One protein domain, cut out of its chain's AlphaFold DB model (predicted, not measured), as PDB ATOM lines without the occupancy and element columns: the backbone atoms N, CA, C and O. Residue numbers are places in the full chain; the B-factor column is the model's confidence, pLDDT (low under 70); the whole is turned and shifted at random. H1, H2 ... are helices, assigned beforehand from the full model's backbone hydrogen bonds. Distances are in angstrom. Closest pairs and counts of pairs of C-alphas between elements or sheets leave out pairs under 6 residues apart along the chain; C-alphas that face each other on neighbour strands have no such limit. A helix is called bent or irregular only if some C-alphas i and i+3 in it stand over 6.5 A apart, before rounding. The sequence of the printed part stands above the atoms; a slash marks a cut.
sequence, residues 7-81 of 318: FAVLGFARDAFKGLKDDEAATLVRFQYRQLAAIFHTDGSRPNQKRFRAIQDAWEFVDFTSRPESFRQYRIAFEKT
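Overview. This is residues 7 to 81 of the 318 residues of an uncharacterized protein of Candidatus Woesebacteria bacterium (UniProt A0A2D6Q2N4). Two long helices, H1 and H2, lie side by side as a helical hairpin, and a shorter third helix, H3, is set across the end where H1 begins and H2 ends. Ahead of H1, residues 7 to 21 hold no named element and run from near the middle of the domain out to the start of H1. The printed part has 75 residues, with three named helices in the order H1, H2, H3 and no named strand; the class is all helix. It is compact, with a radius of gyration of the C-alphas of 12.7 A, yet elongated in outline, spanning 39 by 25 by 16 A.

Along the chain. Begin at C-alpha 7, at (157.619, 305.615, 304.175). Find C-alpha 22 at (154.926, 293.991, 310.517); from there H1, residues 22 to 39, runs 25.5 A. H2, residues 46 to 62, also measures 25.5 A; it is neither bent nor irregular, but only just: C-alphas 47 and 50 are 6.4 A apart. H3, residues 68 to 79, ends at C-alpha 79, (152.313, 299.023, 299.068).

Arrangement. Look first at the hairpin: H1 touches H2 with residues 29 to 37 alone, the closest C-alphas being those of Ala 37 and Phe 52, 6.4 A apart. They run opposite ways at a shallow tilt of 13 degrees. H2 touches H3 with residues 61 to 62 alone; the closest C-alphas, Val 62 and Phe 71, are 4.5 A apart. Their lines are only just about perpendicular, at 73 degrees. H1 and H3 are close but not clearly touching, with the closest C-alphas, Asp 22 and Arg 72, 7.5 A apart. Every O i to N i+4 pair is within hydrogen-bond range in H1 and H3, and 10 of 13 are in H2.

Size, cuts and confidence. The farthest C-alphas, Gly 19 and Gly 44, are 40.1 A apart. The printed part has no cut; the link from H1 to H2 is short and that from H2 to H3 tight. Mean pLDDT of the printed part is 85.3, with residues 42 to 47 and 80 to 81 under 70.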
ATOM      1  N   PHE A   7     156.617 306.571 304.667       92.62
ATOM      2  CA  PHE A   7     157.619 305.615 304.175       92.62
ATOM      3  C   PHE A   7     158.399 306.151 302.967       92.62
ATOM      4  O   PHE A   7     159.604 305.924 302.856       92.62
ATOM      5  N   ALA A   8     157.751 306.941 302.106       90.00
ATOM      6  CA  ALA A   8     158.417 307.621 300.996       90.00
ATOM      7  C   ALA A   8     159.375 308.715 301.489       90.00
ATOM      8  O   ALA A   8     160.431 308.928 300.899       90.00
ATOM      9  N   VAL A   9     159.011 309.416 302.570       89.44
ATOM     10  CA  VAL A   9     159.860 310.448 303.193       89.44
ATOM     11  C   VAL A   9     161.106 309.819 303.822       89.44
ATOM     12  O   VAL A   9     162.189 310.390 303.726       89.44
ATOM     13  N   LEU A  10     160.972 308.611 304.376       91.06
ATOM     14  CA  LEU A  10     162.086 307.795 304.872       91.06
ATOM     15  C   LEU A  10     162.885 307.090 303.753       91.06
ATOM     16  O   LEU A  10     163.849 306.382 304.036       91.06
ATOM     17  N   GLY A  11     162.529 307.310 302.484       89.19
ATOM     18  CA  GLY A  11     163.297 306.838 301.330       89.19
ATOM     19  C   GLY A  11     163.067 305.377 300.948       89.19
ATOM     20  O   GLY A  11     163.877 304.820 300.210       89.19
ATOM     21  N   PHE A  12     161.987 304.747 301.416       91.44
ATOM     22  CA  PHE A  12     161.646 303.388 301.003       91.44
ATOM     23  C   PHE A  12     161.051 303.350 299.592       91.44
ATOM     24  O   PHE A  12     160.373 304.280 299.150       91.44
ATOM     25  N   ALA A  13     161.279 302.239 298.892       85.38
ATOM     26  CA  ALA A  13     160.547 301.882 297.682       85.38
ATOM     27  C   ALA A  13     159.219 301.194 298.048       85.38
ATOM     28  O   ALA A  13     159.088 300.624 299.129       85.38
ATOM     29  N   ARG A  14     158.218 301.235 297.159       81.88
ATOM     30  CA  ARG A  14     156.870 300.694 297.448       81.88
ATOM     31  C   ARG A  14     156.846 299.190 297.715       81.88
ATOM     32  O   ARG A  14     155.952 298.696 298.386       81.88
ATOM     33  N   ASP A  15     157.803 298.471 297.156       83.44
ATOM     34  CA  ASP A  15     157.992 297.034 297.293       83.44
ATOM     35  C   ASP A  15     158.957 296.658 298.426       83.44
ATOM     36  O   ASP A  15     159.131 295.471 298.690       83.44
ATOM     37  N   ALA A  16     159.525 297.638 299.143       85.25
ATOM     38  CA  ALA A  16     160.516 297.409 300.199       85.25
ATOM     39  C   ALA A  16     160.007 296.533 301.356       85.25
ATOM     40  O   ALA A  16     160.803 295.979 302.107       85.25
ATOM     41  N   PHE A  17     158.687 296.412 301.501       87.69
ATOM     42  CA  PHE A  17     158.035 295.658 302.570       87.69
ATOM     43  C   PHE A  17     157.334 294.384 302.075       87.69
ATOM     44  O   PHE A  17     156.707 293.668 302.860       87.69
ATOM     45  N   LYS A  18     157.432 294.065 300.778       83.56
ATOM     46  CA  LYS A  18     156.752 292.909 300.187       83.56
ATOM     47  C   LYS A  18     157.273 291.607 300.803       83.56
ATOM     48  O   LYS A  18     158.450 291.288 300.689       83.56
ATOM     49  N   GLY A  19     156.371 290.833 301.406       81.62
ATOM     50  CA  GLY A  19     156.693 289.541 302.024       81.62
ATOM     51  C   GLY A  19     157.246 289.623 303.449       81.62
ATOM     52  O   GLY A  19     157.510 288.577 304.031       81.62
ATOM     53  N   LEU A  20     157.378 290.824 304.021       89.75
ATOM     54  CA  LEU A  20     157.800 291.009 305.411       89.75
ATOM     55  C   LEU A  20     156.602 291.031 306.360       89.75
ATOM     56  O   LEU A  20     155.542 291.573 306.031       89.75
ATOM     57  N   LYS A  21     156.771 290.516 307.572       91.31
ATOM     58  CA  LYS A  21     155.819 290.744 308.665       91.31
ATOM     59  C   LYS A  21     155.953 292.169 309.215       91.31
ATOM     60  O   LYS A  21     156.902 292.888 308.903       91.31
ATOM     61  N   ASP A  22     154.959 292.619 309.980       88.56
ATOM     62  CA  ASP A  22     154.926 293.991 310.517       88.56
ATOM     63  C   ASP A  22     156.124 294.304 311.422       88.56
ATOM     64  O   ASP A  22     156.671 295.400 311.356       88.56
ATOM     65  N   ASP A  23     156.566 293.342 312.226       90.19
ATOM     66  CA  ASP A  23     157.726 293.435 313.114       90.19
ATOM     67  C   ASP A  23     159.055 293.533 312.343       90.19
ATOM     68  O   ASP A  23     159.930 294.340 312.681       90.19
ATOM     69  N   GLU A  24     159.189 292.775 311.256       92.00
ATOM     70  CA  GLU A  24     160.346 292.829 310.355       92.00
ATOM     71  C   GLU A  24     160.402 294.175 309.614       92.00
ATOM     72  O   GLU A  24     161.440 294.843 309.587       92.00
ATOM     73  N   ALA A  25     159.262 294.627 309.081       91.50
ATOM     74  CA  ALA A  25     159.140 295.923 308.422       91.50
ATOM     75  C   ALA A  25     159.413 297.082 309.397       91.50
ATOM     76  O   ALA A  25     160.158 298.005 309.069       91.50
ATOM     77  N   ALA A  26     158.877 297.021 310.619       92.69
ATOM     78  CA  ALA A  26     159.122 298.021 311.657       92.69
ATOM     79  C   ALA A  26     160.610 298.112 312.024       92.69
ATOM     80  O   ALA A  26     161.140 299.208 312.225       92.69
ATOM     81  N   THR A  27     161.308 296.973 312.054       92.88
ATOM     82  CA  THR A  27     162.753 296.924 312.309       92.88
ATOM     83  C   THR A  27     163.541 297.644 311.214       92.88
ATOM     84  O   THR A  27     164.399 298.476 311.525       92.88
ATOM     85  N   LEU A  28     163.209 297.405 309.939       93.69
ATOM     86  CA  LEU A  28     163.828 298.105 308.806       93.69
ATOM     87  C   LEU A  28     163.566 299.612 308.844       93.69
ATOM     88  O   LEU A  28     164.487 300.410 308.676       93.69
ATOM     89  N   VAL A  29     162.322 300.010 309.113       94.00
ATOM     90  CA  VAL A  29     161.906 301.419 309.176       94.00
ATOM     91  C   VAL A  29     162.644 302.152 310.290       94.00
ATOM     92  O   VAL A  29     163.171 303.243 310.071       94.00
ATOM     93  N   ARG A  30     162.771 301.524 311.463       93.81
ATOM     94  CA  ARG A  30     163.532 302.066 312.594       93.81
ATOM     95  C   ARG A  30     165.016 302.212 312.276       93.81
ATOM     96  O   ARG A  30     165.631 303.205 312.668       93.81
ATOM     97  N   PHE A  31     165.600 301.235 311.590       93.56
ATOM     98  CA  PHE A  31     167.001 301.285 311.186       93.56
ATOM     99  C   PHE A  31     167.256 302.418 310.183       93.56
ATOM    100  O   PHE A  31     168.147 303.239 310.399       93.56
ATOM    101  N   GLN A  32     166.416 302.527 309.154       92.56
ATOM    102  CA  GLN A  32     166.491 303.583 308.146       92.56
ATOM    103  C   GLN A  32     166.308 304.975 308.757       92.56
ATOM    104  O   GLN A  32     167.086 305.884 308.470       92.56
ATOM    105  N   TYR A  33     165.328 305.141 309.650       93.94
ATOM    106  CA  TYR A  33     165.143 306.383 310.396       93.94
ATOM    107  C   TYR A  33     166.410 306.770 311.163       93.94
ATOM    108  O   TYR A  33     166.859 307.905 311.044       93.94
ATOM    109  N   ARG A  34     167.025 305.837 311.902       91.06
ATOM    110  CA  ARG A  34     168.259 306.107 312.661       91.06
ATOM    111  C   ARG A  34     169.414 306.531 311.762       91.06
ATOM    112  O   ARG A  34     170.132 307.459 312.118       91.06
ATOM    113  N   GLN A  35     169.578 305.889 310.605       91.19
ATOM    114  CA  GLN A  35     170.607 306.288 309.644       91.19
ATOM    115  C   GLN A  35     170.359 307.696 309.103       91.19
ATOM    116  O   GLN A  35     171.258 308.532 309.124       91.19
ATOM    117  N   LEU A  36     169.133 307.990 308.671       88.19
ATOM    118  CA  LEU A  36     168.773 309.311 308.161       88.19
ATOM    119  C   LEU A  36     168.881 310.391 309.244       88.19
ATOM    120  O   LEU A  36     169.380 311.480 308.976       88.19
ATOM    121  N   ALA A  37     168.467 310.084 310.471       88.38
ATOM    122  CA  ALA A  37     168.604 310.973 311.613       88.38
ATOM    123  C   ALA A  37     170.077 311.263 311.924       88.38
ATOM    124  O   ALA A  37     170.390 312.408 312.216       88.38
ATOM    125  N   ALA A  38     170.973 310.277 311.806       85.69
ATOM    126  CA  ALA A  38     172.412 310.472 311.978       85.69
ATOM    127  C   ALA A  38     173.036 311.297 310.835       85.69
ATOM    128  O   ALA A  38     173.825 312.198 311.094       85.69
ATOM    129  N   ILE A  39     172.648 311.039 309.580       83.25
ATOM    130  CA  ILE A  39     173.157 311.756 308.395       83.25
ATOM    131  C   ILE A  39     172.715 313.224 308.392       83.25
ATOM    132  O   ILE A  39     173.489 314.115 308.050       83.25
ATOM    133  N   PHE A  40     171.453 313.480 308.741       82.75
ATOM    134  CA  PHE A  40     170.865 314.818 308.733       82.75
ATOM    135  C   PHE A  40     170.868 315.482 310.115       82.75
ATOM    136  O   PHE A  40     170.278 316.555 310.257       82.75
ATOM    137  N   HIS A  41     171.535 314.881 311.108       74.56
ATOM    138  CA  HIS A  41     171.683 315.462 312.438       74.56
ATOM    139  C   HIS A  41     172.340 316.837 312.321       74.56
ATOM    140  O   HIS A  41     173.354 317.017 311.642       74.56
ATOM    141  N   THR A  42     171.727 317.848 312.928       63.94
ATOM    142  CA  THR A  42     172.156 319.230 312.738       63.94
ATOM    143  C   THR A  42     173.224 319.621 313.746       63.94
ATOM    144  O   THR A  42     172.896 320.188 314.782       63.94
ATOM    145  N   ASP A  43     174.494 319.476 313.380       63.00
ATOM    146  CA  ASP A  43     175.603 320.178 314.053       63.00
ATOM    147  C   ASP A  43     175.732 321.645 313.567       63.00
ATOM    148  O   ASP A  43     176.814 322.212 313.476       63.00
ATOM    149  N   GLY A  44     174.603 322.294 313.237       53.22
ATOM    150  CA  GLY A  44     174.530 323.740 312.968       53.22
ATOM    151  C   GLY A  44     174.287 324.188 311.518       53.22
ATOM    152  O   GLY A  44     174.136 325.388 311.280       53.22
ATOM    153  N   SER A  45     174.170 323.292 310.529       57.28
ATOM    154  CA  SER A  45     173.866 323.699 309.142       57.28
ATOM    155  C   SER A  45     172.349 323.817 308.878       57.28
ATOM    156  O   SER A  45     171.590 322.846 308.893       57.28
ATOM    157  N   ARG A  46     171.880 325.044 308.591       58.72
ATOM    158  CA  ARG A  46     170.464 325.366 308.283       58.72
ATOM    159  C   ARG A  46     169.805 324.508 307.175       58.72
ATOM    160  O   ARG A  46     168.607 324.243 307.302       58.72
ATOM    161  N   PRO A  47     170.500 324.049 306.109       61.12
ATOM    162  CA  PRO A  47     169.881 323.222 305.065       61.12
ATOM    163  C   PRO A  47     169.404 321.852 305.570       61.12
ATOM    164  O   PRO A  47     168.371 321.354 305.118       61.12
ATOM    165  N   ASN A  48     170.114 321.266 306.539       70.88
ATOM    166  CA  ASN A  48     169.818 319.929 307.052       70.88
ATOM    167  C   ASN A  48     168.658 319.931 308.054       70.88
ATOM    168  O   ASN A  48     167.952 318.933 308.171       70.88
ATOM    169  N   GLN A  49     168.359 321.077 308.675       79.38
ATOM    170  CA  GLN A  49     167.295 321.201 309.674       79.38
ATOM    171  C   GLN A  49     165.891 320.928 309.114       79.38
ATOM    172  O   GLN A  49     165.074 320.293 309.778       79.38
ATOM    173  N   LYS A  50     165.596 321.365 307.880       83.25
ATOM    174  CA  LYS A  50     164.292 321.096 307.242       83.25
ATOM    175  C   LYS A  50     164.108 319.614 306.914       83.25
ATOM    176  O   LYS A  50     163.017 319.084 307.095       83.25
ATOM    177  N   ARG A  51     165.168 318.954 306.433       84.31
ATOM    178  CA  ARG A  51     165.139 317.519 306.115       84.31
ATOM    179  C   ARG A  51     165.040 316.680 307.379       84.31
ATOM    180  O   ARG A  51     164.212 315.782 307.430       84.31
ATOM    181  N   PHE A  52     165.812 317.030 308.403       87.69
ATOM    182  CA  PHE A  52     165.761 316.371 309.701       87.69
ATOM    183  C   PHE A  52     164.364 316.446 310.327       87.69
ATOM    184  O   PHE A  52     163.827 315.413 310.711       87.69
ATOM    185  N   ARG A  53     163.722 317.626 310.322       88.19
ATOM    186  CA  ARG A  53     162.326 317.764 310.775       88.19
ATOM    187  C   ARG A  53     161.364 316.881 309.983       88.19
ATOM    188  O   ARG A  53     160.591 316.160 310.585       88.19
ATOM    189  N   ALA A  54     161.458 316.861 308.653       87.81
ATOM    190  CA  ALA A  54     160.592 316.004 307.839       87.81
ATOM    191  C   ALA A  54     160.782 314.500 308.134       87.81
ATOM    192  O   ALA A  54     159.816 313.742 308.093       87.81
ATOM    193  N   ILE A  55     162.012 314.072 308.440       89.88
ATOM    194  CA  ILE A  55     162.328 312.697 308.851       89.88
ATOM    195  C   ILE A  55     161.750 312.393 310.241       89.88
ATOM    196  O   ILE A  55     161.202 311.311 310.438       89.88
ATOM    197  N   GLN A  56     161.846 313.335 311.186       89.88
ATOM    198  CA  GLN A  56     161.235 313.212 312.514       89.88
ATOM    199  C   GLN A  56     159.710 313.133 312.428       89.88
ATOM    200  O   GLN A  56     159.135 312.177 312.940       89.88
ATOM    201  N   ASP A  57     159.076 314.061 311.708       90.88
ATOM    202  CA  ASP A  57     157.626 314.078 311.508       90.88
ATOM    203  C   ASP A  57     157.159 312.757 310.880       90.88
ATOM    204  O   ASP A  57     156.202 312.147 311.346       90.88
ATOM    205  N   ALA A  58     157.858 312.267 309.846       91.44
ATOM    206  CA  ALA A  58     157.530 310.994 309.213       91.44
ATOM    207  C   ALA A  58     157.618 309.822 310.200       91.44
ATOM    208  O   ALA A  58     156.707 308.997 310.237       91.44
ATOM    209  N   TRP A  59     158.676 309.768 311.017       92.62
ATOM    210  CA  TRP A  59     158.853 308.740 312.042       92.62
ATOM    211  C   TRP A  59     157.712 308.721 313.063       92.62
ATOM    212  O   TRP A  59     157.219 307.645 313.382       92.62
ATOM    213  N   GLU A  60     157.208 309.876 313.508       91.44
ATOM    214  CA  GLU A  60     156.086 309.940 314.461       91.44
ATOM    215  C   GLU A  60     154.797 309.273 313.951       91.44
ATOM    216  O   GLU A  60     153.952 308.849 314.745       91.44
ATOM    217  N   PHE A  61     154.611 309.167 312.633       88.69
ATOM    218  CA  PHE A  61     153.454 308.488 312.043       88.69
ATOM    219  C   PHE A  61     153.658 306.983 311.850       88.69
ATOM    220  O   PHE A  61     152.667 306.253 311.768       88.69
ATOM    221  N   VAL A  62     154.909 306.518 311.772       90.06
ATOM    222  CA  VAL A  62     155.261 305.115 311.477       90.06
ATOM    223  C   VAL A  62     156.145 304.476 312.549       90.06
ATOM    224  O   VAL A  62     156.802 303.466 312.308       90.06
ATOM    225  N   ASP A  63     156.156 305.023 313.757       91.69
ATOM    226  CA  ASP A  63     156.722 304.335 314.907       91.69
ATOM    227  C   ASP A  63     155.753 303.242 315.367       91.69
ATOM    228  O   ASP A  63     154.755 303.498 316.042       91.69
ATOM    229  N   PHE A  64     156.060 302.000 314.999       89.00
ATOM    230  CA  PHE A  64     155.250 300.831 315.336       89.00
ATOM    231  C   PHE A  64     155.071 300.637 316.849       89.00
ATOM    232  O   PHE A  64     154.052 300.105 317.281       89.00
ATOM    233  N   THR A  65     156.030 301.094 317.662       87.62
ATOM    234  CA  THR A  65     155.984 300.934 319.123       87.62
ATOM    235  C   THR A  65     154.903 301.813 319.743       87.62
ATOM    236  O   THR A  65     154.183 301.376 320.637       87.62
ATOM    237  N   SER A  66     154.794 303.059 319.278       87.19
ATOM    238  CA  SER A  66     153.838 304.032 319.807       87.19
ATOM    239  C   SER A  66     152.510 304.035 319.050       87.19
ATOM    240  O   SER A  66     151.477 304.355 319.639       87.19
ATOM    241  N   ARG A  67     152.511 303.688 317.755       88.50
ATOM    242  CA  ARG A  67     151.339 303.765 316.865       88.50
ATOM    243  C   ARG A  67     151.265 302.584 315.875       88.50
ATOM    244  O   ARG A  67     151.356 302.794 314.662       88.50
ATOM    245  N   PRO A  68     151.028 301.348 316.350       88.75
ATOM    246  CA  PRO A  68     151.004 300.154 315.495       88.75
ATOM    247  C   PRO A  68     149.911 300.199 314.413       88.75
ATOM    248  O   PRO A  68     150.145 299.806 313.273       88.75
ATOM    249  N   GLU A  69     148.734 300.745 314.726       88.31
ATOM    250  CA  GLU A  69     147.638 300.872 313.753       88.31
ATOM    251  C   GLU A  69     147.944 301.897 312.654       88.31
ATOM    252  O   GLU A  69     147.708 301.640 311.474       88.31
ATOM    253  N   SER A  70     148.551 303.031 313.019       89.31
ATOM    254  CA  SER A  70     149.002 304.043 312.052       89.31
ATOM    255  C   SER A  70     150.039 303.451 311.096       89.31
ATOM    256  O   SER A  70     149.927 303.606 309.880       89.31
ATOM    257  N   PHE A  71     151.005 302.699 311.630       91.50
ATOM    258  CA  PHE A  71     152.010 302.002 310.831       91.50
ATOM    259  C   PHE A  71     151.374 301.091 309.774       91.50
ATOM    260  O   PHE A  71     151.692 301.209 308.588       91.50
ATOM    261  N   ARG A  72     150.434 300.230 310.185       90.81
ATOM    262  CA  ARG A  72     149.726 299.304 309.287       90.81
ATOM    263  C   ARG A  72     148.958 300.039 308.197       90.81
ATOM    264  O   ARG A  72     149.083 299.696 307.024       90.81
ATOM    265  N   GLN A  73     148.213 301.081 308.562       89.19
ATOM    266  CA  GLN A  73     147.436 301.875 307.608       89.19
ATOM    267  C   GLN A  73     148.329 302.531 306.554       89.19
ATOM    268  O   GLN A  73     148.075 302.405 305.352       89.19
ATOM    269  N   TYR A  74     149.412 303.184 306.983       89.44
ATOM    270  CA  TYR A  74     150.347 303.802 306.052       89.44
ATOM    271  C   TYR A  74     151.072 302.768 305.191       89.44
ATOM    272  O   TYR A  74     151.363 303.076 304.035       89.44
ATOM    273  N   ARG A  75     151.345 301.564 305.714       88.06
ATOM    274  CA  ARG A  75     152.045 300.493 304.994       88.06
ATOM    275  C   ARG A  75     151.165 299.937 303.885       88.06
ATOM    276  O   ARG A  75     151.585 299.920 302.731       88.06
ATOM    277  N   ILE A  76     149.916 299.601 304.210       86.19
ATOM    278  CA  ILE A  76     148.911 299.152 303.237       86.19
ATOM    279  C   ILE A  76     148.738 300.207 302.140       86.19
ATOM    280  O   ILE A  76     148.771 299.889 300.952       86.19
ATOM    281  N   ALA A  77     148.603 301.482 302.514       82.81
ATOM    282  CA  ALA A  77     148.471 302.569 301.546       82.81
ATOM    283  C   ALA A  77     149.727 302.754 300.671       82.81
ATOM    284  O   ALA A  77     149.619 303.176 299.519       82.81
ATOM    285  N   PHE A  78     150.914 302.455 301.202       85.44
ATOM    286  CA  PHE A  78     152.190 302.603 300.506       85.44
ATOM    287  C   PHE A  78     152.468 301.470 299.508       85.44
ATOM    288  O   PHE A  78     152.944 301.734 298.400       85.44
ATOM    289  N   GLU A  79     152.126 300.233 299.879       78.69
ATOM    290  CA  GLU A  79     152.313 299.023 299.068       78.69
ATOM    291  C   GLU A  79     151.305 298.918 297.904       78.69
ATOM    292  O   GLU A  79     151.559 298.212 296.923       78.69
ATOM    293  N   LYS A  80     150.176 299.644 297.951       69.38
ATOM    294  CA  LYS A  80     149.198 299.660 296.849       69.38
ATOM    295  C   LYS A  80     149.837 300.159 295.538       69.38
ATOM    296  O   LYS A  80     150.282 301.307 295.398       69.38
ATOM    297  N   THR A  81     149.863 299.295 294.522       62.56
ATOM    298  CA  THR A  81     150.271 299.648 293.154       62.56
ATOM    299  C   THR A  81     149.231 300.568 292.511       62.56
ATOM    300  O   THR A  81     148.037 300.448 292.764       62.56
TER     301      THR A  81